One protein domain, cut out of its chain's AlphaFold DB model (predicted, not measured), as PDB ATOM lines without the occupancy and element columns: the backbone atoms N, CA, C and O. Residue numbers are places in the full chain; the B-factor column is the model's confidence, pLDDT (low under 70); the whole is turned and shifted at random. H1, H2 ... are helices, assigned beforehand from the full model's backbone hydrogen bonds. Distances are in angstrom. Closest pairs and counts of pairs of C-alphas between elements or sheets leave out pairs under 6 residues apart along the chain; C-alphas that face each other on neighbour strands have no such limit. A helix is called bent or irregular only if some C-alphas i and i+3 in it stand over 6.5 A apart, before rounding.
ATOM      1  N   SER A  71     -40.061  23.238 -19.318       95.31
ATOM      2  CA  SER A  71     -39.081  22.949 -18.270       95.31
ATOM      3  C   SER A  71     -38.354  24.221 -17.815       95.31
ATOM      4  O   SER A  71     -38.251  25.201 -18.553       95.31
ATOM      5  N   ALA A  72     -37.814  24.201 -16.596       95.06
ATOM      6  CA  ALA A  72     -37.027  25.301 -16.031       95.06
ATOM      7  C   ALA A  72     -35.838  25.709 -16.929       95.06
ATOM      8  O   ALA A  72     -35.568  26.898 -17.132       95.06
ATOM      9  N   ALA A  73     -35.163  24.722 -17.528       93.88
ATOM     10  CA  ALA A  73     -34.046  24.940 -18.443       93.88
ATOM     11  C   ALA A  73     -34.447  25.819 -19.641       93.88
ATOM     12  O   ALA A  73     -33.733  26.768 -19.964       93.88
ATOM     13  N   ASN A  74     -35.644  25.590 -20.187       94.31
ATOM     14  CA  ASN A  74     -36.156  26.244 -21.393       94.31
ATOM     15  C   ASN A  74     -36.839  27.594 -21.133       94.31
ATOM     16  O   ASN A  74     -37.325  28.227 -22.066       94.31
ATOM     17  N   ILE A  75     -36.882  28.067 -19.883       94.31
ATOM     18  CA  ILE A  75     -37.388  29.409 -19.589       94.31
ATOM     19  C   ILE A  75     -36.358  30.452 -20.060       94.31
ATOM     20  O   ILE A  75     -35.227  30.449 -19.544       94.31
ATOM     21  N   PRO A  76     -36.730  31.372 -20.978       90.56
ATOM     22  CA  PRO A  76     -35.839  32.382 -21.554       90.56
ATOM     23  C   PRO A  76     -35.665  33.577 -20.601       90.56
ATOM     24  O   PRO A  76     -35.926  34.733 -20.932       90.56
ATOM     25  N   TYR A  77     -35.235  33.281 -19.376       90.00
ATOM     26  CA  TYR A  77     -34.948  34.243 -18.322       90.00
ATOM     27  C   TYR A  77     -33.639  33.864 -17.632       90.00
ATOM     28  O   TYR A  77     -33.457  32.717 -17.220       90.00
ATOM     29  N   ASN A  78     -32.731  34.828 -17.493       86.00
ATOM     30  CA  ASN A  78     -31.499  34.661 -16.736       86.00
ATOM     31  C   ASN A  78     -31.371  35.820 -15.733       86.00
ATOM     32  O   ASN A  78     -31.147  36.950 -16.161       86.00
ATOM     33  N   PRO A  79     -31.497  35.563 -14.418       78.31
ATOM     34  CA  PRO A  79     -31.403  36.615 -13.407       78.31
ATOM     35  C   PRO A  79     -29.983  37.185 -13.252       78.31
ATOM     36  O   PRO A  79     -29.831  38.291 -12.743       78.31
ATOM     37  N   HIS A  80     -28.952  36.462 -13.701       78.44
ATOM     38  CA  HIS A  80     -27.544  36.847 -13.561       78.44
ATOM     39  C   HIS A  80     -26.979  37.545 -14.803       78.44
ATOM     40  O   HIS A  80     -25.928  38.176 -14.729       78.44
ATOM     41  N   LYS A  81     -27.670  37.471 -15.947       72.56
ATOM     42  CA  LYS A  81     -27.302  38.217 -17.154       72.56
ATOM     43  C   LYS A  81     -28.221  39.417 -17.313       72.56
ATOM     44  O   LYS A  81     -29.380  39.282 -17.700       72.56
ATOM     45  N   ARG A  82     -27.680  40.616 -17.085       64.00
ATOM     46  CA  ARG A  82     -28.299  41.835 -17.609       64.00
ATOM     47  C   ARG A  82     -28.186  41.781 -19.128       64.00
ATOM     48  O   ARG A  82     -27.088  41.758 -19.673       64.00
ATOM     49  N   SER A  83     -29.325  41.708 -19.806       61.28
ATOM     50  CA  SER A  83     -29.377  41.916 -21.249       61.28
ATOM     51  C   SER A  83     -28.814  43.310 -21.545       61.28
ATOM     52  O   SER A  83     -29.296  44.289 -20.978       61.28
ATOM     53  N   GLY A  84     -27.807  43.410 -22.421       59.72
ATOM     54  CA  GLY A  84     -27.324  44.705 -22.926       59.72
ATOM     55  C   GLY A  84     -28.434  45.495 -23.632       59.72
ATOM     56  O   GLY A  84     -28.399  46.720 -23.699       59.72
ATOM     57  N   ASN A  85     -29.481  44.791 -24.067       62.12
ATOM     58  CA  ASN A  85     -30.730  45.369 -24.523       62.12
ATOM     59  C   ASN A  85     -31.664  45.591 -23.318       62.12
ATOM     60  O   ASN A  85     -32.031  44.639 -22.629       62.12
ATOM     61  N   LYS A  86     -32.108  46.827 -23.062       67.81
ATOM     62  CA  LYS A  86     -32.976  47.177 -21.911       67.81
ATOM     63  C   LYS A  86     -34.386  46.540 -21.957       67.81
ATOM     64  O   LYS A  86     -35.227  46.870 -21.119       67.81
ATOM     65  N   LYS A  87     -34.667  45.657 -22.924       74.88
ATOM     66  CA  LYS A  87     -35.967  45.017 -23.177       74.88
ATOM     67  C   LYS A  87     -35.844  43.491 -23.224       74.88
ATOM     68  O   LYS A  87     -34.877  42.958 -23.760       74.88
ATOM     69  N   SER A  88     -36.837  42.799 -22.667       86.12
ATOM     70  CA  SER A  88     -36.948  41.337 -22.682       86.12
ATOM     71  C   SER A  88     -38.341  40.947 -23.163       86.12
ATOM     72  O   SER A  88     -39.321  41.170 -22.453       86.12
ATOM     73  N   ASN A  89     -38.419  40.298 -24.329       89.38
ATOM     74  CA  ASN A  89     -39.689  39.845 -24.911       89.38
ATOM     75  C   ASN A  89     -40.479  38.942 -23.953       89.38
ATOM     76  O   ASN A  89     -41.707  38.991 -23.925       89.38
ATOM     77  N   TYR A  90     -39.777  38.144 -23.145       91.25
ATOM     78  CA  TYR A  90     -40.397  37.270 -22.156       91.25
ATOM     79  C   TYR A  90     -41.069  38.057 -21.026       91.25
ATOM     80  O   TYR A  90     -42.226  37.804 -20.692       91.25
ATOM     81  N   ILE A  91     -40.371  39.051 -20.472       91.31
ATOM     82  CA  ILE A  91     -40.932  39.923 -19.434       91.31
ATOM     83  C   ILE A  91     -42.092  40.749 -19.998       91.31
ATOM     84  O   ILE A  91     -43.136  40.841 -19.358       91.31
ATOM     85  N   ASP A  92     -41.966  41.268 -21.221       91.81
ATOM     86  CA  ASP A  92     -43.039  42.021 -21.879       91.81
ATOM     87  C   ASP A  92     -44.283  41.151 -22.129       91.81
ATOM     88  O   ASP A  92     -45.419  41.619 -22.015       91.81
ATOM     89  N   ALA A  93     -44.099  39.867 -22.454       91.88
ATOM     90  CA  ALA A  93     -45.196  38.909 -22.567       91.88
ATOM     91  C   ALA A  93     -45.867  38.640 -21.209       91.88
ATOM     92  O   ALA A  93     -47.097  38.616 -21.133       91.88
ATOM     93  N   LEU A  94     -45.092  38.502 -20.126       93.00
ATOM     94  CA  LEU A  94     -45.635  38.343 -18.772       93.00
ATOM     95  C   LEU A  94     -46.411  39.580 -18.309       93.00
ATOM     96  O   LEU A  94     -47.476  39.433 -17.716       93.00
ATOM     97  N   ILE A  95     -45.931  40.788 -18.621       92.88
ATOM     98  CA  ILE A  95     -46.653  42.036 -18.337       92.88
ATOM     99  C   ILE A  95     -47.994  42.050 -19.079       92.88
ATOM    100  O   ILE A  95     -49.029  42.264 -18.455       92.88
ATOM    101  N   ARG A  96     -48.008  41.749 -20.384       91.38
ATOM    102  CA  ARG A  96     -49.253  41.656 -21.169       91.38
ATOM    103  C   ARG A  96     -50.224  40.621 -20.604       91.38
ATOM    104  O   ARG A  96     -51.421  40.883 -20.509       91.38
ATOM    105  N   TRP A  97     -49.712  39.469 -20.179       88.81
ATOM    106  CA  TRP A  97     -50.527  38.452 -19.525       88.81
ATOM    107  C   TRP A  97     -51.109  38.950 -18.193       88.81
ATOM    108  O   TRP A  97     -52.305  38.789 -17.965       88.81
ATOM    109  N   LEU A  98     -50.322  39.615 -17.342       91.31
ATOM    110  CA  LEU A  98     -50.817  40.215 -16.095       91.31
ATOM    111  C   LEU A  98     -51.907  41.264 -16.354       91.31
ATOM    112  O   LEU A  98     -52.907  41.287 -15.638       91.31
ATOM    113  N   VAL A  99     -51.754  42.077 -17.402       90.69
ATOM    114  CA  VAL A  99     -52.775  43.048 -17.824       90.69
ATOM    115  C   VAL A  99     -54.066  42.349 -18.240       90.69
ATOM    116  O   VAL A  99     -55.139  42.725 -17.779       90.69
ATOM    117  N   SER A 100     -53.974  41.248 -18.993       83.88
ATOM    118  CA  SER A 100     -55.149  40.426 -19.335       83.88
ATOM    119  C   SER A 100     -55.851  39.808 -18.114       83.88
ATOM    120  O   SER A 100     -57.001  39.385 -18.204       83.88
ATOM    121  N   LYS A 101     -55.168  39.753 -16.962       83.56
ATOM    122  CA  LYS A 101     -55.706  39.311 -15.667       83.56
ATOM    123  C   LYS A 101     -56.128  40.480 -14.763       83.56
ATOM    124  O   LYS A 101     -56.332  40.275 -13.569       83.56
ATOM    125  N   GLY A 102     -56.255  41.689 -15.314       86.56
ATOM    126  CA  GLY A 102     -56.760  42.874 -14.615       86.56
ATOM    127  C   GLY A 102     -55.704  43.680 -13.856       86.56
ATOM    128  O   GLY A 102     -56.061  44.491 -13.005       86.56
ATOM    129  N   LYS A 103     -54.405  43.473 -14.111       89.56
ATOM    130  CA  LYS A 103     -53.358  44.368 -13.584       89.56
ATOM    131  C   LYS A 103     -53.199  45.596 -14.479       89.56
ATOM    132  O   LYS A 103     -53.344  45.506 -15.692       89.56
ATOM    133  N   SER A 104     -52.875  46.745 -13.894       86.69
ATOM    134  CA  SER A 104     -52.601  47.944 -14.691       86.69
ATOM    135  C   SER A 104     -51.230  47.844 -15.367       86.69
ATOM    136  O   SER A 104     -50.243  47.463 -14.733       86.69
ATOM    137  N   SER A 105     -51.154  48.210 -16.648       80.88
ATOM    138  CA  SER A 105     -49.893  48.305 -17.397       80.88
ATOM    139  C   SER A 105     -49.012  49.463 -16.922       80.88
ATOM    140  O   SER A 105     -47.796  49.409 -17.098       80.88
ATOM    141  N   THR A 106     -49.614  50.487 -16.311       82.75
ATOM    142  CA  THR A 106     -48.921  51.672 -15.790       82.75
ATOM    143  C   THR A 106     -48.476  51.508 -14.341       82.75
ATOM    144  O   THR A 106     -47.685  52.311 -13.857       82.75
ATOM    145  N   ASP A 107     -48.940  50.463 -13.649       86.94
ATOM    146  CA  ASP A 107     -48.539  50.181 -12.273       86.94
ATOM    147  C   ASP A 107     -47.108  49.605 -12.239       86.94
ATOM    148  O   ASP A 107     -46.876  48.504 -12.761       86.94
ATOM    149  N   PRO A 108     -46.143  50.284 -11.586       83.38
ATOM    150  CA  PRO A 108     -44.770  49.793 -11.458       83.38
ATOM    151  C   PRO A 108     -44.677  48.391 -10.838       83.38
ATOM    152  O   PRO A 108     -43.759  47.624 -11.152       83.38
ATOM    153  N   ARG A 109     -45.656  48.009 -10.004       90.25
ATOM    154  CA  ARG A 109     -45.733  46.682  -9.378       90.25
ATOM    155  C   ARG A 109     -45.935  45.575 -10.408       90.25
ATOM    156  O   ARG A 109     -45.424  44.478 -10.205       90.25
ATOM    157  N   THR A 110     -46.597  45.841 -11.536       92.19
ATOM    158  CA  THR A 110     -46.828  44.842 -12.596       92.19
ATOM    159  C   THR A 110     -45.512  44.322 -13.168       92.19
ATOM    160  O   THR A 110     -45.342  43.115 -13.349       92.19
ATOM    161  N   LYS A 111     -44.537  45.214 -13.376       90.44
ATOM    162  CA  LYS A 111     -43.193  44.830 -13.820       90.44
ATOM    163  C   LYS A 111     -42.481  43.985 -12.762       90.44
ATOM    164  O   LYS A 111     -41.916  42.948 -13.101       90.44
ATOM    165  N   GLY A 112     -42.550  44.380 -11.488       90.44
ATOM    166  CA  GLY A 112     -41.988  43.602 -10.377       90.44
ATOM    167  C   GLY A 112     -42.578  42.190 -10.282       90.44
ATOM    168  O   GLY A 112     -41.836  41.212 -10.182       90.44
ATOM    169  N   ILE A 113     -43.901  42.066 -10.418       94.12
ATOM    170  CA  ILE A 113     -44.604  40.777 -10.445       94.12
ATOM    171  C   ILE A 113     -44.132  39.931 -11.637       94.12
ATOM    172  O   ILE A 113     -43.857  38.746 -11.463       94.12
ATOM    173  N   ALA A 114     -43.982  40.517 -12.829       93.50
ATOM    174  CA  ALA A 114     -43.483  39.798 -14.002       93.50
ATOM    175  C   ALA A 114     -42.074  39.217 -13.772       93.50
ATOM    176  O   ALA A 114     -41.838  38.047 -14.077       93.50
ATOM    177  N   PHE A 115     -41.158  39.980 -13.168       92.75
ATOM    178  CA  PHE A 115     -39.828  39.476 -12.803       92.75
ATOM    179  C   PHE A 115     -39.882  38.375 -11.737       92.75
ATOM    180  O   PHE A 115     -39.178  37.372 -11.865       92.75
ATOM    181  N   ALA A 116     -40.733  38.514 -10.718       93.88
ATOM    182  CA  ALA A 116     -40.910  37.490  -9.689       93.88
ATOM    183  C   ALA A 116     -41.454  36.173 -10.277       93.88
ATOM    184  O   ALA A 116     -40.970  35.084  -9.950       93.88
ATOM    185  N   ILE A 117     -42.416  36.269 -11.203       94.56
ATOM    186  CA  ILE A 117     -42.940  35.123 -11.951       94.56
ATOM    187  C   ILE A 117     -41.830  34.486 -12.788       94.56
ATOM    188  O   ILE A 117     -41.628  33.277 -12.688       94.56
ATOM    189  N   ALA A 118     -41.069  35.277 -13.551       94.75
ATOM    190  CA  ALA A 118     -39.985  34.777 -14.394       94.75
ATOM    191  C   ALA A 118     -38.895  34.066 -13.579       94.75
ATOM    192  O   ALA A 118     -38.455  32.978 -13.952       94.75
ATOM    193  N   ALA A 119     -38.502  34.629 -12.434       94.19
ATOM    194  CA  ALA A 119     -37.547  34.009 -11.521       94.19
ATOM    195  C   ALA A 119     -38.070  32.680 -10.962       94.19
ATOM    196  O   ALA A 119     -37.332  31.696 -10.900       94.19
ATOM    197  N   THR A 120     -39.353  32.623 -10.605       95.56
ATOM    198  CA  THR A 120     -39.978  31.393 -10.105       95.56
ATOM    199  C   THR A 120     -40.083  30.333 -11.200       95.56
ATOM    200  O   THR A 120     -39.734  29.175 -10.974       95.56
ATOM    201  N   GLN A 121     -40.493  30.722 -12.408       95.56
ATOM    202  CA  GLN A 121     -40.546  29.829 -13.564       95.56
ATOM    203  C   GLN A 121     -39.153  29.337 -13.949       95.56
ATOM    204  O   GLN A 121     -38.995  28.163 -14.254       95.56
ATOM    205  N   LYS A 122     -38.111  30.167 -13.858       94.88
ATOM    206  CA  LYS A 122     -36.743  29.712 -14.135       94.88
ATOM    207  C   LYS A 122     -36.271  28.620 -13.174       94.88
ATOM    208  O   LYS A 122     -35.420  27.826 -13.550       94.88
ATOM    209  N   LYS A 123     -36.844  28.549 -11.969       94.06
ATOM    210  CA  LYS A 123     -36.579  27.479 -10.995       94.06
ATOM    211  C   LYS A 123     -37.479  26.253 -11.192       94.06
ATOM    212  O   LYS A 123     -37.013  25.136 -11.025       94.06
ATOM    213  N   LYS A 124     -38.764  26.446 -11.519       95.25
ATOM    214  CA  LYS A 124     -39.796  25.382 -11.473       95.25
ATOM    215  C   LYS A 124     -40.374  24.967 -12.834       95.25
ATOM    216  O   LYS A 124     -41.100  23.978 -12.936       95.25
ATOM    217  N   GLY A 125     -40.079  25.718 -13.886       95.12
ATOM    218  CA  GLY A 125     -40.752  25.653 -15.179       95.12
ATOM    219  C   GLY A 125     -42.086  26.407 -15.205       95.12
ATOM    220  O   GLY A 125     -42.462  27.114 -14.267       95.12
TER     221      GLY A 125
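AT A GLANCE: This is residues 71 to 125 of the 176 residues of an uncharacterized protein of Flavobacteriaceae bacterium (UniProt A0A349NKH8). Two helices, H1 and H2, pack on each other and cross as a wide X near their middles, and a long stretch without a named element, residues 71 to 88, leads into H1 by way of a loop, of which residues 80 to 87 stick out from the body. The two ends of the printed part come together, with Ser 71 near Gly 125. The printed part has 55 residues with two named helices, H1 then H2, and no named strand; the class is all helix. The whole is compact, with a radius of gyration of the C-alphas of 11.2 A and spans of 29 by 25 by 15 A.

IN THESE COORDINATES: The printed part begins at Ser 71, C-alpha at (-39.081, 22.949, -18.270), and residues 71 to 88 hold no named element. H1 takes residues 89 to 100, from C-alpha 89 at (-39.689, 39.845, -24.911), and is 16.4 A long from first to last C-alpha. H2, the longest helix, takes residues 108 to 124, is 24.9 A long and ends with C-alpha 124 at (-39.796, 25.382, -11.473).

HOW THE PARTS SIT: H1 and H2 touch, with 11 pairs of C-alphas within 8 A; their closest C-alphas, those of Leu 94 and Ala 114, are 5.4 A apart. Their lines stand at a steep tilt of 63 degrees, and they run opposite ways. Their centres are 10.1 A apart. A short link of 7 residues joins them. In H1 and H2 every O i to N i+4 pair is within hydrogen-bond range, and neither helix is bent.

THE WHOLE: The two C-alphas farthest apart, those of Ala 73 and Thr 106, are 30.7 A apart, while those of Ser 71 and Gly 125 are 4.4 A apart. Residues 80 to 87 stand free; without them the body spans 30 by 17 by 17 A. The printed part has no cut. Its mean pLDDT is 87.3, and residues 82 to 86 are under 70.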